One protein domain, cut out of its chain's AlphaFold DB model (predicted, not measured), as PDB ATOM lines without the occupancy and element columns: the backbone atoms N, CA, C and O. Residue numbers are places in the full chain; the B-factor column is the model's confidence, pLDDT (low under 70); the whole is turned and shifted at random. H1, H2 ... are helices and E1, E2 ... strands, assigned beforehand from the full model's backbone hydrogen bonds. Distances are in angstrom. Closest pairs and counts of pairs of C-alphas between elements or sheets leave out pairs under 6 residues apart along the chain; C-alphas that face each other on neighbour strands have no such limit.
ATOM      1  N   PRO A  26     304.482 306.637 352.905       85.69
ATOM      2  CA  PRO A  26     303.256 305.880 353.087       85.69
ATOM      3  C   PRO A  26     303.096 305.495 354.568       85.69
ATOM      4  O   PRO A  26     304.093 305.213 355.238       85.69
ATOM      5  N   PRO A  27     301.858 305.445 355.095       93.31
ATOM      6  CA  PRO A  27     301.635 305.075 356.484       93.31
ATOM      7  C   PRO A  27     302.210 303.690 356.803       93.31
ATOM      8  O   PRO A  27     301.981 302.722 356.074       93.31
ATOM      9  N   MET A  28     302.908 303.578 357.928       96.38
ATOM     10  CA  MET A  28     303.415 302.310 358.446       96.38
ATOM     11  C   MET A  28     302.400 301.695 359.404       96.38
ATOM     12  O   MET A  28     301.929 302.366 360.322       96.38
ATOM     13  N   THR A  29     302.078 300.414 359.219       97.69
ATOM     14  CA  THR A  29     301.175 299.678 360.117       97.69
ATOM     15  C   THR A  29     301.946 298.656 360.943       97.69
ATOM     16  O   THR A  29     302.765 297.908 360.414       97.69
ATOM     17  N   THR A  30     301.669 298.591 362.242       97.88
ATOM     18  CA  THR A  30     302.221 297.585 363.158       97.88
ATOM     19  C   THR A  30     301.101 296.999 363.998       97.88
ATOM     20  O   THR A  30     300.257 297.734 364.499       97.88
ATOM     21  N   VAL A  31     301.090 295.679 364.161       98.19
ATOM     22  CA  VAL A  31     300.139 294.967 365.023       98.19
ATOM     23  C   VAL A  31     300.930 294.259 366.110       98.19
ATOM     24  O   VAL A  31     302.024 293.757 365.849       98.19
ATOM     25  N   GLY A  32     300.394 294.223 367.323       97.81
ATOM     26  CA  GLY A  32     301.068 293.580 368.438       97.81
ATOM     27  C   GLY A  32     300.153 293.309 369.616       97.81
ATOM     28  O   GLY A  32     298.949 293.566 369.581       97.81
ATOM     29  N   GLN A  33     300.762 292.766 370.662       97.75
ATOM     30  CA  GLN A  33     300.125 292.544 371.948       97.75
ATOM     31  C   GLN A  33     301.116 292.813 373.081       97.75
ATOM     32  O   GLN A  33     302.326 292.651 372.895       97.75
ATOM     33  N   THR A  34     300.616 293.216 374.244       96.12
ATOM     34  CA  THR A  34     301.426 293.418 375.452       96.12
ATOM     35  C   THR A  34     301.267 292.246 376.417       96.12
ATOM     36  O   THR A  34     300.216 291.606 376.489       96.12
ATOM     37  N   SER A  35     302.320 291.945 377.179       97.00
ATOM     38  CA  SER A  35     302.191 291.041 378.324       97.00
ATOM     39  C   SER A  35     301.323 291.687 379.411       97.00
ATOM     40  O   SER A  35     301.370 292.911 379.557       97.00
ATOM     41  N   PRO A  36     300.575 290.897 380.202       96.94
ATOM     42  CA  PRO A  36     299.792 291.434 381.305       96.94
ATOM     43  C   PRO A  36     300.658 292.204 382.308       96.94
ATOM     44  O   PRO A  36     301.664 291.692 382.800       96.94
ATOM     45  N   VAL A  37     300.241 293.422 382.636       97.31
ATOM     46  CA  VAL A  37     300.872 294.298 383.634       97.31
ATOM     47  C   VAL A  37     299.824 294.803 384.615       97.31
ATOM     48  O   VAL A  37     298.659 294.938 384.259       97.31
ATOM     49  N   ASN A  38     300.204 295.093 385.858       96.81
ATOM     50  CA  ASN A  38     299.271 295.716 386.800       96.81
ATOM     51  C   ASN A  38     298.889 297.121 386.294       96.81
ATOM     52  O   ASN A  38     299.772 297.905 385.946       96.81
ATOM     53  N   SER A  39     297.591 297.431 386.242       93.94
ATOM     54  CA  SER A  39     297.086 298.739 385.816       93.94
ATOM     55  C   SER A  39     297.414 299.851 386.812       93.94
ATOM     56  O   SER A  39     297.561 300.999 386.408       93.94
ATOM     57  N   GLY A  40     297.526 299.519 388.103       94.38
ATOM     58  CA  GLY A  40     297.718 300.490 389.181       94.38
ATOM     59  C   GLY A  40     296.467 301.302 389.539       94.38
ATOM     60  O   GLY A  40     296.570 302.229 390.331       94.38
ATOM     61  N   TYR A  41     295.294 300.972 388.985       93.94
ATOM     62  CA  TYR A  41     294.059 301.750 389.197       93.94
ATOM     63  C   TYR A  41     293.375 301.478 390.541       93.94
ATOM     64  O   TYR A  41     292.568 302.289 390.987       93.94
ATOM     65  N   CYS A  42     293.668 300.333 391.161       96.12
ATOM     66  CA  CYS A  42     293.016 299.846 392.374       96.12
ATOM     67  C   CYS A  42     294.051 299.494 393.450       96.12
ATOM     68  O   CYS A  42     295.216 299.236 393.149       96.12
ATOM     69  N   SER A  43     293.619 299.409 394.713       96.12
ATOM     70  CA  SER A  43     294.473 299.004 395.845       96.12
ATOM     71  C   SER A  43     294.874 297.521 395.828       96.12
ATOM     72  O   SER A  43     295.642 297.075 396.680       96.12
ATOM     73  N   PHE A  44     294.343 296.749 394.881       97.06
ATOM     74  CA  PHE A  44     294.665 295.351 394.625       97.06
ATOM     75  C   PHE A  44     295.035 295.167 393.143       97.06
ATOM     76  O   PHE A  44     294.661 296.000 392.312       97.06
ATOM     77  N   PRO A  45     295.767 294.098 392.779       97.38
ATOM     78  CA  PRO A  45     296.212 293.906 391.404       97.38
ATOM     79  C   PRO A  45     295.040 293.718 390.433       97.38
ATOM     80  O   PRO A  45     294.280 292.757 390.549       97.38
ATOM     81  N   VAL A  46     294.954 294.602 389.439       98.00
ATOM     82  CA  VAL A  46     294.138 294.408 388.235       98.00
ATOM     83  C   VAL A  46     295.084 294.351 387.049       98.00
ATOM     84  O   VAL A  46     295.788 295.318 386.765       98.00
ATOM     85  N   TYR A  47     295.150 293.205 386.379       98.19
ATOM     86  CA  TYR A  47     296.068 293.012 385.264       98.19
ATOM     87  C   TYR A  47     295.437 293.506 383.968       98.19
ATOM     88  O   TYR A  47     294.311 293.137 383.647       98.19
ATOM     89  N   ARG A  48     296.180 294.329 383.232       97.25
ATOM     90  CA  ARG A  48     295.855 294.861 381.913       97.25
ATOM     91  C   ARG A  48     296.767 294.235 380.864       97.25
ATOM     92  O   ARG A  48     297.980 294.206 381.058       97.25
ATOM     93  N   SER A  49     296.197 293.814 379.746       97.69
ATOM     94  CA  SER A  49     296.925 293.461 378.521       97.69
ATOM     95  C   SER A  49     296.232 294.056 377.304       97.69
ATOM     96  O   SER A  49     295.014 294.236 377.324       97.69
ATOM     97  N   ASP A  50     296.982 294.266 376.232       97.00
ATOM     98  CA  ASP A  50     296.514 295.005 375.067       97.00
ATOM     99  C   ASP A  50     296.715 294.141 373.822       97.00
ATOM    100  O   ASP A  50     297.768 293.526 373.660       97.00
ATOM    101  N   VAL A  51     295.749 294.152 372.907       98.19
ATOM    102  CA  VAL A  51     295.960 293.797 371.497       98.19
ATOM    103  C   VAL A  51     295.766 295.070 370.694       98.19
ATOM    104  O   VAL A  51     294.738 295.724 370.837       98.19
ATOM    105  N   PHE A  52     296.743 295.449 369.876       98.06
ATOM    106  CA  PHE A  52     296.749 296.768 369.248       98.06
ATOM    107  C   PHE A  52     297.160 296.737 367.780       98.06
ATOM    108  O   PHE A  52     297.924 295.880 367.328       98.06
ATOM    109  N   LYS A  53     296.698 297.752 367.054       98.38
ATOM    110  CA  LYS A  53     297.125 298.133 365.716       98.38
ATOM    111  C   LYS A  53     297.503 299.613 365.732       98.38
ATOM    112  O   LYS A  53     296.705 300.470 366.096       98.38
ATOM    113  N   LEU A  54     298.726 299.905 365.311       98.12
ATOM    114  CA  LEU A  54     299.269 301.251 365.169       98.12
ATOM    115  C   LEU A  54     299.366 301.572 363.682       98.12
ATOM    116  O   LEU A  54     299.960 300.800 362.934       98.12
ATOM    117  N   THR A  55     298.837 302.716 363.264       98.12
ATOM    118  CA  THR A  55     299.035 303.262 361.917       98.12
ATOM    119  C   THR A  55     299.747 304.600 362.050       98.12
ATOM    120  O   THR A  55     299.157 305.562 362.535       98.12
ATOM    121  N   THR A  56     301.021 304.659 361.666       97.44
ATOM    122  CA  THR A  56     301.870 305.846 361.838       97.44
ATOM    123  C   THR A  56     302.147 306.535 360.512       97.44
ATOM    124  O   THR A  56     302.555 305.894 359.547       97.44
ATOM    125  N   ILE A  57     301.976 307.851 360.495       96.19
ATOM    126  CA  ILE A  57     302.353 308.751 359.409       96.19
ATOM    127  C   ILE A  57     303.519 309.602 359.910       96.19
ATOM    128  O   ILE A  57     303.373 310.327 360.897       96.19
ATOM    129  N   ALA A  58     304.658 309.520 359.223       95.19
ATOM    130  CA  ALA A  58     305.779 310.425 359.426       95.19
ATOM    131  C   ALA A  58     305.658 311.599 358.447       95.19
ATOM    132  O   ALA A  58     305.591 311.416 357.231       95.19
ATOM    133  N   LYS A  59     305.584 312.820 358.978       92.44
ATOM    134  CA  LYS A  59     305.592 314.035 358.161       92.44
ATOM    135  C   LYS A  59     307.026 314.434 357.793       92.44
ATOM    136  O   LYS A  59     307.951 314.109 358.534       92.44
ATOM    137  N   PRO A  60     307.222 315.217 356.712       91.81
ATOM    138  CA  PRO A  60     308.546 315.714 356.328       91.81
ATOM    139  C   PRO A  60     309.262 316.541 357.407       91.81
ATOM    140  O   PRO A  60     310.486 316.605 357.413       91.81
ATOM    141  N   ASP A  61     308.511 317.173 358.313       91.69
ATOM    142  CA  ASP A  61     309.055 317.937 359.442       91.69
ATOM    143  C   ASP A  61     309.484 317.055 360.631       91.69
ATOM    144  O   ASP A  61     309.977 317.579 361.624       91.69
ATOM    145  N   GLY A  62     309.314 315.731 360.532       91.81
ATOM    146  CA  GLY A  62     309.599 314.757 361.585       91.81
ATOM    147  C   GLY A  62     308.441 314.519 362.559       91.81
ATOM    148  O   GLY A  62     308.570 313.684 363.453       91.81
ATOM    149  N   THR A  63     307.309 315.214 362.405       94.12
ATOM    150  CA  THR A  63     306.107 314.964 363.212       94.12
ATOM    151  C   THR A  63     305.595 313.556 362.971       94.12
ATOM    152  O   THR A  63     305.385 313.145 361.827       94.12
ATOM    153  N   LEU A  64     305.321 312.838 364.058       95.56
ATOM    154  CA  LEU A  64     304.679 311.532 364.004       95.56
ATOM    155  C   LEU A  64     303.210 311.672 364.385       95.56
ATOM    156  O   LEU A  64     302.878 312.218 365.438       95.56
ATOM    157  N   ILE A  65     302.336 311.149 363.531       96.56
ATOM    158  CA  ILE A  65     300.918 310.959 363.829       96.56
ATOM    159  C   ILE A  65     300.667 309.462 363.870       96.56
ATOM    160  O   ILE A  65     300.793 308.798 362.845       96.56
ATOM    161  N   THR A  66     300.301 308.929 365.029       97.75
ATOM    162  CA  THR A  66     299.997 307.509 365.196       97.75
ATOM    163  C   THR A  66     298.536 307.344 365.571       97.75
ATOM    164  O   THR A  66     298.135 307.712 366.672       97.75
ATOM    165  N   HIS A  67     297.749 306.763 364.673       97.94
ATOM    166  CA  HIS A  67     296.420 306.262 364.998       97.94
ATOM    167  C   HIS A  67     296.534 304.898 365.680       97.94
ATOM    168  O   HIS A  67     297.324 304.054 365.246       97.94
ATOM    169  N   ILE A  68     295.783 304.702 366.758       98.12
ATOM    170  CA  ILE A  68     295.871 303.549 367.646       98.12
ATOM    171  C   ILE A  68     294.471 302.975 367.808       98.12
ATOM    172  O   ILE A  68     293.610 303.600 368.422       98.12
ATOM    173  N   ASP A  69     294.296 301.765 367.289       97.88
ATOM    174  CA  ASP A  69     293.172 300.894 367.600       97.88
ATOM    175  C   ASP A  69     293.673 299.859 368.608       97.88
ATOM    176  O   ASP A  69     294.630 299.133 368.314       97.88
ATOM    177  N   ARG A  70     293.073 299.766 369.795       96.81
ATOM    178  CA  ARG A  70     293.451 298.732 370.769       96.81
ATOM    179  C   ARG A  70     292.251 298.151 371.494       96.81
ATOM    180  O   ARG A  70     291.280 298.840 371.772       96.81
ATOM    181  N   ILE A  71     292.367 296.876 371.834       97.69
ATOM    182  CA  ILE A  71     291.482 296.199 372.769       97.69
ATOM    183  C   ILE A  71     292.269 296.008 374.060       97.69
ATOM    184  O   ILE A  71     293.242 295.248 374.078       97.69
ATOM    185  N   LEU A  72     291.869 296.705 375.122       96.88
ATOM    186  CA  LEU A  72     292.383 296.453 376.465       96.88
ATOM    187  C   LEU A  72     291.565 295.353 377.116       96.88
ATOM    188  O   LEU A  72     290.339 295.402 377.092       96.88
ATOM    189  N   THR A  73     292.240 294.419 377.767       97.94
ATOM    190  CA  THR A  73     291.626 293.397 378.610       97.94
ATOM    191  C   THR A  73     292.087 293.613 380.039       97.94
ATOM    192  O   THR A  73     293.287 293.626 380.302       97.94
ATOM    193  N   PHE A  74     291.134 293.761 380.954       97.88
ATOM    194  CA  PHE A  74     291.359 293.869 382.389       97.88
ATOM    195  C   PHE A  74     290.887 292.598 383.085       97.88
ATOM    196  O   PHE A  74     289.755 292.167 382.870       97.88
ATOM    197  N   THR A  75     291.723 292.032 383.952       98.00
ATOM    198  CA  THR A  75     291.411 290.809 384.694       98.00
ATOM    199  C   THR A  75     291.839 290.924 386.153       98.00
ATOM    200  O   THR A  75     292.985 291.263 386.460       98.00
ATOM    201  N   ALA A  76     290.924 290.586 387.060       98.00
ATOM    202  CA  ALA A  76     291.187 290.395 388.484       98.00
ATOM    203  C   ALA A  76     290.095 289.516 389.096       98.00
ATOM    204  O   ALA A  76     288.960 289.531 388.624       98.00
ATOM    205  N   ASN A  77     290.430 288.752 390.139       96.81
ATOM    206  CA  ASN A  77     289.466 287.969 390.926       96.81
ATOM    207  C   ASN A  77     288.499 287.108 390.080       96.81
ATOM    208  O   ASN A  77     287.316 286.992 390.380       96.81
ATOM    209  N   GLY A  78     288.993 286.519 388.983       96.56
ATOM    210  CA  GLY A  78     288.195 285.678 388.080       96.56
ATOM    211  C   GLY A  78     287.233 286.430 387.150       96.56
ATOM    212  O   GLY A  78     286.524 285.791 386.376       96.56
ATOM    213  N   LYS A  79     287.213 287.767 387.190       96.88
ATOM    214  CA  LYS A  79     286.426 288.627 386.299       96.88
ATOM    215  C   LYS A  79     287.287 289.170 385.169       96.88
ATOM    216  O   LYS A  79     288.483 289.397 385.354       96.88
ATOM    217  N   THR A  80     286.644 289.445 384.036       96.94
ATOM    218  CA  THR A  80     287.278 290.054 382.866       96.94
ATOM    219  C   THR A  80     286.380 291.127 382.271       96.94
ATOM    220  O   THR A  80     285.182 290.904 382.109       96.94
ATOM    221  N   LEU A  81     286.973 292.266 381.918       96.62
ATOM    222  CA  LEU A  81     286.339 293.320 381.132       96.62
ATOM    223  C   LEU A  81     287.240 293.722 379.975       96.62
ATOM    224  O   LEU A  81     288.463 293.604 380.062       96.62
ATOM    225  N   THR A  82     286.626 294.229 378.913       96.75
ATOM    226  CA  THR A  82     287.340 294.732 377.744       96.75
ATOM    227  C   THR A  82     286.976 296.179 377.458       96.75
ATOM    228  O   THR A  82     285.847 296.592 377.712       96.75
ATOM    229  N   SER A  83     287.921 296.917 376.889       96.06
ATOM    230  CA  SER A  83     287.738 298.267 376.359       96.06
ATOM    231  C   SER A  83     288.140 298.285 374.890       96.06
ATOM    232  O   SER A  83     289.169 297.700 374.552       96.06
ATOM    233  N   ASN A  84     287.350 298.931 374.031       94.69
ATOM    234  CA  ASN A  84     287.701 299.154 372.626       94.69
ATOM    235  C   ASN A  84     288.088 300.621 372.444       94.69
ATOM    236  O   ASN A  84     287.237 301.512 372.496       94.69
ATOM    237  N   ASP A  85     289.372 300.865 372.228       95.19
ATOM    238  CA  ASP A  85     289.937 302.204 372.236       95.19
ATOM    239  C   ASP A  85     290.387 302.592 370.831       95.19
ATOM    240  O   ASP A  85     290.995 301.800 370.106       95.19
ATOM    241  N   HIS A  86     290.110 303.843 370.481       96.50
ATOM    242  CA  HIS A  86     290.398 304.443 369.188       96.50
ATOM    243  C   HIS A  86     290.858 305.883 369.416       96.50
ATOM    244  O   HIS A  86     290.051 306.784 369.665       96.50
ATOM    245  N   PHE A  87     292.164 306.116 369.342       97.25
ATOM    246  CA  PHE A  87     292.740 307.436 369.586       97.25
ATOM    247  C   PHE A  87     293.937 307.712 368.686       97.25
ATOM    248  O   PHE A  87     294.508 306.824 368.057       97.25
ATOM    249  N   THR A  88     294.315 308.979 368.606       97.94
ATOM    250  CA  THR A  88     295.463 309.442 367.837       97.94
ATOM    251  C   THR A  88     296.459 310.091 368.776       97.94
ATOM    252  O   THR A  88     296.104 310.947 369.583       97.94
ATOM    253  N   ARG A  89     297.715 309.677 368.648       96.69
ATOM    254  CA  ARG A  89     298.870 310.250 369.326       96.69
ATOM    255  C   ARG A  89     299.656 311.114 368.346       96.69
ATOM    256  O   ARG A  89     299.977 310.659 367.248       96.69
ATOM    257  N   PHE A  90     300.037 312.309 368.774       96.69
ATOM    258  CA  PHE A  90     300.887 313.227 368.027       96.69
ATOM    259  C   PHE A  90     302.203 313.442 368.778       96.69
ATOM    260  O   PHE A  90     302.215 313.647 369.994       96.69
ATOM    261  N   VAL A  91     303.320 313.386 368.051       96.38
ATOM    262  CA  VAL A  91     304.660 313.662 368.584       96.38
ATOM    263  C   VAL A  91     305.335 314.701 367.704       96.38
ATOM    264  O   VAL A  91     305.633 314.443 366.539       96.38
ATOM    265  N   ASP A  92     305.577 315.870 368.288       94.31
ATOM    266  CA  ASP A  92     306.322 316.973 367.687       94.31
ATOM    267  C   ASP A  92     307.826 316.761 367.955       94.31
ATOM    268  O   ASP A  92     308.231 316.690 369.119       94.31
ATOM    269  N   PRO A  93     308.685 316.665 366.923       94.31
ATOM    270  CA  PRO A  93     310.111 316.398 367.106       94.31
ATOM    271  C   PRO A  93     310.847 317.554 367.792       94.31
ATOM    272  O   PRO A  93     311.925 317.345 368.343       94.31
ATOM    273  N   THR A  94     310.279 318.765 367.801       95.69
ATOM    274  CA  THR A  94     310.840 319.912 368.530       95.69
ATOM    275  C   THR A  94     310.565 319.831 370.033       95.69
ATOM    276  O   THR A  94     311.283 320.426 370.838       95.69
ATOM    277  N   ARG A  95     309.538 319.066 370.429       93.06
ATOM    278  CA  ARG A  95     309.119 318.843 371.819       93.06
ATOM    279  C   ARG A  95     308.775 317.362 372.034       93.06
ATOM    280  O   ARG A  95     307.648 317.050 372.407       93.06
ATOM    281  N   PRO A  96     309.739 316.438 371.860       90.56
ATOM    282  CA  PRO A  96     309.468 314.995 371.809       90.56
ATOM    283  C   PRO A  96     309.017 314.405 373.154       90.56
ATOM    284  O   PRO A  96     308.548 313.271 373.218       90.56
ATOM    285  N   TYR A  97     309.179 315.171 374.234       91.75
ATOM    286  CA  TYR A  97     308.710 314.842 375.575       91.75
ATOM    287  C   TYR A  97     307.234 315.199 375.802       91.75
ATOM    288  O   TYR A  97     306.651 314.743 376.782       91.75
ATOM    289  N   LEU A  98     306.629 315.998 374.918       92.94
ATOM    290  CA  LEU A  98     305.197 316.256 374.933       92.94
ATOM    291  C   LEU A  98     304.502 315.243 374.037       92.94
ATOM    292  O   LEU A  98     304.818 315.125 372.852       92.94
ATOM    293  N   ILE A  99     303.548 314.521 374.609       93.56
ATOM    294  CA  ILE A  99     302.686 313.619 373.858       93.56
ATOM    295  C   ILE A  99     301.279 314.195 373.903       93.56
ATOM    296  O   ILE A  99     300.681 314.284 374.972       93.56
ATOM    297  N   ASP A 100     300.780 314.587 372.738       95.75
ATOM    298  CA  ASP A 100     299.400 315.017 372.544       95.75
ATOM    299  C   ASP A 100     298.570 313.797 372.141       95.75
ATOM    300  O   ASP A 100     298.966 313.029 371.255       95.75
ATOM    301  N   ILE A 101     297.456 313.578 372.834       95.19
ATOM    302  CA  ILE A 101     296.563 312.456 372.591       95.19
ATOM    303  C   ILE A 101     295.132 312.962 372.451       95.19
ATOM    304  O   ILE A 101     294.640 313.689 373.306       95.19
ATOM    305  N   SER A 102     294.452 312.531 371.388       96.56
ATOM    306  CA  SER A 102     293.046 312.843 371.115       96.56
ATOM    307  C   SER A 102     292.254 311.590 370.747       96.56
ATOM    308  O   SER A 102     292.674 310.840 369.866       96.56
ATOM    309  N   GLY A 103     291.077 311.392 371.335       95.38
ATOM    310  CA  GLY A 103     290.130 310.339 370.963       95.38
ATOM    311  C   GLY A 103     289.546 309.599 372.160       95.38
ATOM    312  O   GLY A 103     289.394 310.165 373.238       95.38
ATOM    313  N   HIS A 104     289.197 308.334 371.945       94.50
ATOM    314  CA  HIS A 104     288.665 307.425 372.954       94.50
ATOM    315  C   HIS A 104     289.779 306.488 373.418       94.50
ATOM    316  O   HIS A 104     290.200 305.609 372.667       94.50
ATOM    317  N   LEU A 105     290.306 306.706 374.622       93.44
ATOM    318  CA  LEU A 105     291.456 305.969 375.135       93.44
ATOM    319  C   LEU A 105     291.061 304.801 376.020       93.44
ATOM    320  O   LEU A 105     291.814 303.840 376.051       93.44
ATOM    321  N   ILE A 106     289.985 304.907 376.793       92.81
ATOM    322  CA  ILE A 106     289.446 303.837 377.636       92.81
ATOM    323  C   ILE A 106     287.934 304.048 377.686       92.81
ATOM    324  O   ILE A 106     287.489 305.144 377.991       92.81
ATOM    325  N   GLY A 107     287.151 303.010 377.437       92.50
ATOM    326  CA  GLY A 107     285.705 302.964 377.620       92.50
ATOM    327  C   GLY A 107     285.309 301.576 378.081       92.50
ATOM    328  O   GLY A 107     284.902 300.728 377.286       92.50
ATOM    329  N   VAL A 108     285.474 301.331 379.377       93.88
ATOM    330  CA  VAL A 108     285.022 300.092 380.004       93.88
ATOM    331  C   VAL A 108     283.565 300.269 380.389       93.88
ATOM    332  O   VAL A 108     283.233 301.111 381.223       93.88
ATOM    333  N   GLU A 109     282.703 299.437 379.819       92.69
ATOM    334  CA  GLU A 109     281.268 299.455 380.079       92.69
ATOM    335  C   GLU A 109     280.806 298.145 380.716       92.69
ATOM    336  O   GLU A 109     281.279 297.056 380.376       92.69
ATOM    337  N   LEU A 110     279.842 298.244 381.630       89.88
ATOM    338  CA  LEU A 110     279.112 297.097 382.150       89.88
ATOM    339  C   LEU A 110     277.771 296.958 381.424       89.88
ATOM    340  O   LEU A 110     276.982 297.913 381.403       89.88
ATOM    341  N   PRO A 111     277.454 295.765 380.882       84.56
ATOM    342  CA  PRO A 111     276.156 295.510 380.274       84.56
ATOM    343  C   PRO A 111     275.003 295.870 381.221       84.56
ATOM    344  O   PRO A 111     274.915 295.366 382.340       84.56
ATOM    345  N   GLY A 112     274.119 296.759 380.764       88.19
ATOM    346  CA  GLY A 112     272.957 297.224 381.528       88.19
ATOM    347  C   GLY A 112     273.233 298.310 382.577       88.19
ATOM    348  O   GLY A 112     272.275 298.790 383.175       88.19
ATOM    349  N   GLN A 113     274.489 298.719 382.794       88.75
ATOM    350  CA  GLN A 113     274.851 299.794 383.736       88.75
ATOM    351  C   GLN A 113     275.573 300.973 383.064       88.75
ATOM    352  O   GLN A 113     275.533 302.079 383.594       88.75
ATOM    353  N   GLY A 114     276.172 300.765 381.887       90.19
ATOM    354  CA  GLY A 114     276.880 301.810 381.140       90.19
ATOM    355  C   GLY A 114     278.371 301.899 381.496       90.19
ATOM    356  O   GLY A 114     278.930 300.922 382.007       90.19
ATOM    357  N   PRO A 115     279.039 303.028 381.193       90.31
ATOM    358  CA  PRO A 115     280.474 303.189 381.407       90.31
ATOM    359  C   PRO A 115     280.828 303.227 382.896       90.31
ATOM    360  O   PRO A 115     280.204 303.936 383.682       90.31
ATOM    361  N   ILE A 116     281.861 302.474 383.268       93.00
ATOM    362  CA  ILE A 116     282.413 302.411 384.632       93.00
ATOM    363  C   ILE A 116     283.871 302.871 384.713       93.00
ATOM    364  O   ILE A 116     284.406 303.011 385.812       93.00
ATOM    365  N   LEU A 117     284.515 303.071 383.561       92.62
ATOM    366  CA  LEU A 117     285.806 303.734 383.425       92.62
ATOM    367  C   LEU A 117     285.882 304.359 382.032       92.62
ATOM    368  O   LEU A 117     285.854 303.626 381.042       92.62
ATOM    369  N   LEU A 118     285.973 305.684 381.959       93.12
ATOM    370  CA  LEU A 118     285.986 306.419 380.701       93.12
ATOM    371  C   LEU A 118     287.147 307.419 380.658       93.12
ATOM    372  O   LEU A 118     287.313 308.240 381.555       93.12
ATOM    373  N   GLU A 119     287.922 307.338 379.585       92.25
ATOM    374  CA  GLU A 119     289.001 308.243 379.212       92.25
ATOM    375  C   GLU A 119     288.767 308.666 377.761       92.25
ATOM    376  O   GLU A 119     289.048 307.918 376.815       92.25
ATOM    377  N   VAL A 120     288.197 309.851 377.570       92.12
ATOM    378  CA  VAL A 120     287.806 310.356 376.255       92.12
ATOM    379  C   VAL A 120     288.023 311.855 376.161       92.12
ATOM    380  O   VAL A 120     287.648 312.621 377.046       92.12
ATOM    381  N   GLY A 121     288.570 312.289 375.032       93.50
ATOM    382  CA  GLY A 121     288.762 313.696 374.718       93.50
ATOM    383  C   GLY A 121     290.176 313.968 374.240       93.50
ATOM    384  O   GLY A 121     290.689 313.254 373.384       93.50
ATOM    385  N   HIS A 122     290.783 315.025 374.760       95.44
ATOM    386  CA  HIS A 122     292.116 315.493 374.412       95.44
ATOM    387  C   HIS A 122     292.914 315.758 375.677       95.44
ATOM    388  O   HIS A 122     292.407 316.381 376.607       95.44
ATOM    389  N   PHE A 123     294.164 315.316 375.703       92.81
ATOM    390  CA  PHE A 123     295.103 315.750 376.722       92.81
ATOM    391  C   PHE A 123     296.540 315.752 376.210       92.81
ATOM    392  O   PHE A 123     296.897 315.061 375.254       92.81
ATOM    393  N   ILE A 124     297.384 316.539 376.874       93.94
ATOM    394  CA  ILE A 124     298.818 316.628 376.583       93.94
ATOM    395  C   ILE A 124     299.587 316.253 377.841       93.94
ATOM    396  O   ILE A 124     299.415 316.896 378.871       93.94
ATOM    397  N   ILE A 125     300.475 315.267 377.757       91.88
ATOM    398  CA  ILE A 125     301.357 314.862 378.863       91.88
ATOM    399  C   ILE A 125     302.810 315.253 378.587       91.88
ATOM    400  O   ILE A 125     303.294 315.106 377.465       91.88
ATOM    401  N   ASP A 126     303.526 315.698 379.624       92.12
ATOM    402  CA  ASP A 126     304.992 315.776 379.624       92.12
ATOM    403  C   ASP A 126     305.558 314.513 380.269       92.12
ATOM    404  O   ASP A 126     305.490 314.338 381.485       92.12
ATOM    405  N   VAL A 127     306.156 313.629 379.471       89.81
ATOM    406  CA  VAL A 127     306.683 312.352 379.985       89.81
ATOM    407  C   VAL A 127     307.868 312.518 380.939       89.81
ATOM    408  O   VAL A 127     308.268 311.552 381.584       89.81
ATOM    409  N   ARG A 128     308.438 313.724 381.054       89.69
ATOM    410  CA  ARG A 128     309.473 314.037 382.053       89.69
ATOM    411  C   ARG A 128     308.887 314.266 383.446       89.69
ATOM    412  O   ARG A 128     309.604 314.107 384.428       89.69
ATOM    413  N   HIS A 129     307.606 314.620 383.525       87.12
ATOM    414  CA  HIS A 129     306.876 314.884 384.761       87.12
ATOM    415  C   HIS A 129     305.624 313.994 384.802       87.12
ATOM    416  O   HIS A 129     304.505 314.481 384.635       87.12
ATOM    417  N   PRO A 130     305.797 312.669 384.962       70.81
ATOM    418  CA  PRO A 130     304.678 311.738 384.937       70.81
ATOM    419  C   PRO A 130     303.711 312.034 386.090       70.81
ATOM    420  O   PRO A 130     304.134 312.139 387.240       70.81
ATOM    421  N   GLY A 131     302.415 312.138 385.782       65.81
ATOM    422  CA  GLY A 131     301.351 312.258 386.786       65.81
ATOM    423  C   GLY A 131     300.493 313.520 386.706       65.81
ATOM    424  O   GLY A 131     299.540 313.632 387.467       65.81
ATOM    425  N   SER A 132     300.779 314.460 385.802       73.94
ATOM    426  CA  SER A 132     299.856 315.570 385.541       73.94
ATOM    427  C   SER A 132     299.901 315.979 384.071       73.94
ATOM    428  O   SER A 132     300.976 316.316 383.562       73.94
ATOM    429  N   PRO A 133     298.771 315.938 383.357       81.94
ATOM    430  CA  PRO A 133     298.696 316.502 382.020       81.94
ATOM    431  C   PRO A 133     298.798 318.035 382.078       81.94
ATOM    432  O   PRO A 133     298.448 318.689 383.056       81.94
ATOM    433  N   ILE A 134     299.325 318.614 381.005       86.31
ATOM    434  CA  ILE A 134     299.459 320.062 380.810       86.31
ATOM    435  C   ILE A 134     298.137 320.663 380.324       86.31
ATOM    436  O   ILE A 134     297.830 321.819 380.604       86.31
ATOM    437  N   VAL A 135     297.379 319.884 379.555       89.00
ATOM    438  CA  VAL A 135     296.072 320.248 379.009       89.00
ATOM    439  C   VAL A 135     295.172 319.035 379.129       89.00
ATOM    440  O   VAL A 135     295.617 317.935 378.814       89.00
ATOM    441  N   GLU A 136     293.922 319.266 379.513       89.38
ATOM    442  CA  GLU A 136     292.850 318.277 379.512       89.38
ATOM    443  C   GLU A 136     291.567 318.903 378.967       89.38
ATOM    444  O   GLU A 136     291.192 320.021 379.325       89.38
ATOM    445  N   ALA A 137     290.881 318.166 378.105       91.25
ATOM    446  CA  ALA A 137     289.530 318.452 377.656       91.25
ATOM    447  C   ALA A 137     288.787 317.128 377.460       91.25
ATOM    448  O   ALA A 137     289.294 316.241 376.776       91.25
ATOM    449  N   GLY A 138     287.587 316.990 378.023       90.50
ATOM    450  CA  GLY A 138     286.819 315.740 377.995       90.50
ATOM    451  C   GLY A 138     286.691 315.100 379.376       90.50
ATOM    452  O   GLY A 138     286.875 315.786 380.378       90.50
ATOM    453  N   GLN A 139     286.313 313.822 379.416       89.56
ATOM    454  CA  GLN A 139     286.162 313.061 380.659       89.56
ATOM    455  C   GLN A 139     287.365 312.148 380.820       89.56
ATOM    456  O   GLN A 139     287.581 311.297 379.952       89.56
ATOM    457  N   HIS A 140     288.083 312.300 381.936       90.12
ATOM    458  CA  HIS A 140     289.316 311.565 382.156       90.12
ATOM    459  C   HIS A 140     289.375 310.836 383.499       90.12
ATOM    460  O   HIS A 140     290.117 311.209 384.402       90.12
ATOM    461  N   ASN A 141     288.601 309.756 383.657       88.38
ATOM    462  CA  ASN A 141     288.484 309.076 384.949       88.38
ATOM    463  C   ASN A 141     289.824 308.560 385.494       88.38
ATOM    464  O   ASN A 141     289.991 308.499 386.712       88.38
ATOM    465  N   THR A 142     290.783 308.172 384.639       85.44
ATOM    466  CA  THR A 142     292.078 307.697 385.157       85.44
ATOM    467  C   THR A 142     293.015 308.832 385.551       85.44
ATOM    468  O   THR A 142     293.742 308.678 386.535       85.44
ATOM    469  N   LEU A 143     292.963 309.969 384.846       83.06
ATOM    470  CA  LEU A 143     293.731 311.173 385.185       83.06
ATOM    471  C   LEU A 143     293.156 311.875 386.424       83.06
ATOM    472  O   LEU A 143     293.914 312.290 387.295       83.06
ATOM    473  N   ASP A 144     291.829 311.883 386.561       85.69
ATOM    474  CA  ASP A 144     291.092 312.457 387.693       85.69
ATOM    475  C   ASP A 144     291.076 311.556 388.942       85.69
ATOM    476  O   ASP A 144     290.495 311.909 389.970       85.69
ATOM    477  N   HIS A 145     291.694 310.370 388.870       86.62
ATOM    478  CA  HIS A 145     291.673 309.349 389.923       86.62
ATOM    479  C   HIS A 145     290.260 308.865 390.323       86.62
ATOM    480  O   HIS A 145     290.056 308.354 391.428       86.62
ATOM    481  N   ASP A 146     289.291 308.957 389.414       91.31
ATOM    482  CA  ASP A 146     287.911 308.498 389.592       91.31
ATOM    483  C   ASP A 146     287.731 307.049 389.099       91.31
ATOM    484  O   ASP A 146     287.061 306.759 388.108       91.31
ATOM    485  N   THR A 147     288.384 306.103 389.780       94.62
ATOM    486  CA  THR A 147     288.390 304.673 389.406       94.62
ATOM    487  C   THR A 147     287.530 303.796 390.322       94.62
ATOM    488  O   THR A 147     287.551 302.566 390.220       94.62
ATOM    489  N   ALA A 148     286.750 304.397 391.226       94.56
ATOM    490  CA  ALA A 148     286.072 303.685 392.310       94.56
ATOM    491  C   ALA A 148     285.089 302.612 391.811       94.56
ATOM    492  O   ALA A 148     285.131 301.475 392.284       94.56
ATOM    493  N   THR A 149     284.241 302.938 390.831       94.31
ATOM    494  CA  THR A 149     283.255 301.997 390.267       94.31
ATOM    495  C   THR A 149     283.935 300.819 389.570       94.31
ATOM    496  O   THR A 149     283.561 299.664 389.781       94.31
ATOM    497  N   PHE A 150     284.992 301.096 388.802       95.88
ATOM    498  CA  PHE A 150     285.827 300.074 388.176       95.88
ATOM    499  C   PHE A 150     286.453 299.133 389.213       95.88
ATOM    500  O   PHE A 150     286.382 297.910 389.076       95.88
ATOM    501  N   CYS A 151     287.012 299.681 390.292       96.69
ATOM    502  CA  CYS A 151     287.611 298.875 391.350       96.69
ATOM    503  C   CYS A 151     286.570 298.079 392.144       96.69
ATOM    504  O   CYS A 151     286.817 296.921 392.476       96.69
ATOM    505  N   ALA A 152     285.391 298.646 392.399       96.12
ATOM    506  CA  ALA A 152     284.299 297.942 393.063       96.12
ATOM    507  C   ALA A 152     283.839 296.713 392.261       96.12
ATOM    508  O   ALA A 152     283.616 295.651 392.844       96.12
ATOM    509  N   PHE A 153     283.769 296.817 390.926       95.75
ATOM    510  CA  PHE A 153     283.425 295.682 390.066       95.75
ATOM    511  C   PHE A 153     284.388 294.503 390.255       95.75
ATOM    512  O   PHE A 153     283.941 293.367 390.416       95.75
ATOM    513  N   PHE A 154     285.697 294.764 390.252       96.81
ATOM    514  CA  PHE A 154     286.710 293.717 390.385       96.81
ATOM    515  C   PHE A 154     286.907 293.223 391.823       96.81
ATOM    516  O   PHE A 154     287.408 292.117 392.004       96.81
ATOM    517  N   ALA A 155     286.535 294.002 392.840       94.38
ATOM    518  CA  ALA A 155     286.665 293.610 394.245       94.38
ATOM    519  C   ALA A 155     285.624 292.569 394.690       94.38
ATOM    520  O   ALA A 155     285.881 291.824 395.636       94.38
ATOM    521  N   ALA A 156     284.456 292.562 394.042       80.75
ATOM    522  CA  ALA A 156     283.349 291.657 394.353       80.75
ATOM    523  C   ALA A 156     283.560 290.224 393.842       80.75
ATOM    524  O   ALA A 156     284.418 290.020 392.953       80.75
TER     525      ALA A 156
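What this domain is: This is residues 26 to 156 of the 156 residues of an uncharacterized protein of Actinobacteria bacterium (UniProt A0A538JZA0). One large, twisted sheet of seven antiparallel strands makes the body, most of its long strands bending part-way along, and a short helix, H1, packs on the sheet at one end of the long axis. At that same end the stretch from E1 to E2 makes a loop that folds back beside E2. The printed part has 131 residues, in the order E1 E2 E3 E4 E5 E6 E7 H1, and the strands stand in the sheet in that same order; the class is mostly strand. The whole is compact, with a radius of gyration of the C-alphas of 15.7 A, yet elongated, spanning 51 by 30 by 25 A.

Where its parts are: Find C-alpha 28 at (303.415, 302.310, 358.446), where E1, residues 28 to 33, begins. E2 is residues 47 to 58, 32.6 A long; E3, residues 64 to 76, 35.0 A; E4, residues 79 to 91, 35.7 A; E5, residues 98 to 110, 33.2 A; E6, residues 114 to 126, 31.4 A. Look next at E7, residues 133 to 140, 10.6 A from first to last C-alpha, which bends by 97 degrees at residue 137. H1, residues 148 to 155, ends at C-alpha 155, (286.665, 293.610, 394.245).

How they stand to each other: Start in the sheet, a meander, each strand the antiparallel neighbour of the one before. E3 and E4 form a hairpin; look for N 70 and O 85, 2.9 A apart, within hydrogen-bond range. On the other side of E3 is E2, with N 53 and O 69 at 2.8 A; then comes the edge strand E1, with N 30 and O 54 at 2.9 A. Beyond E4 is E5, with N 88 and O 102 at 2.8 A, then E6, with N 103 and O 121 at 2.8 A, then the other edge strand, E7, with N 122 and O 137 at 2.8 A. E4 bends by 57 degrees at residue 86 and E6 by 68 degrees at residue 122. H1 is on the sheet at a height of 8.3 A, only just over E4 alone: 4 of its C-alphas fall on E4 and 2 on E5. On the local plane it stands at 32 degrees to E4, only just slantwise to the strands. Its closest C-alphas to E6 are those of Phe 150 and Ile 116, 5.4 A apart. In H1 every O i to N i+4 pair is within hydrogen-bond range.

The domain as a whole: The two C-alphas farthest apart are those of Pro 60 and Ala 156, 51.6 A. The printed part has no cut. The link from E1 to E2 is long, residues 34 to 46, and residues 37 to 38 pair antiparallel with residues 47 to 48 of E2. The mean pLDDT of the printed part is 93.5, and residue 131 alone is under 70.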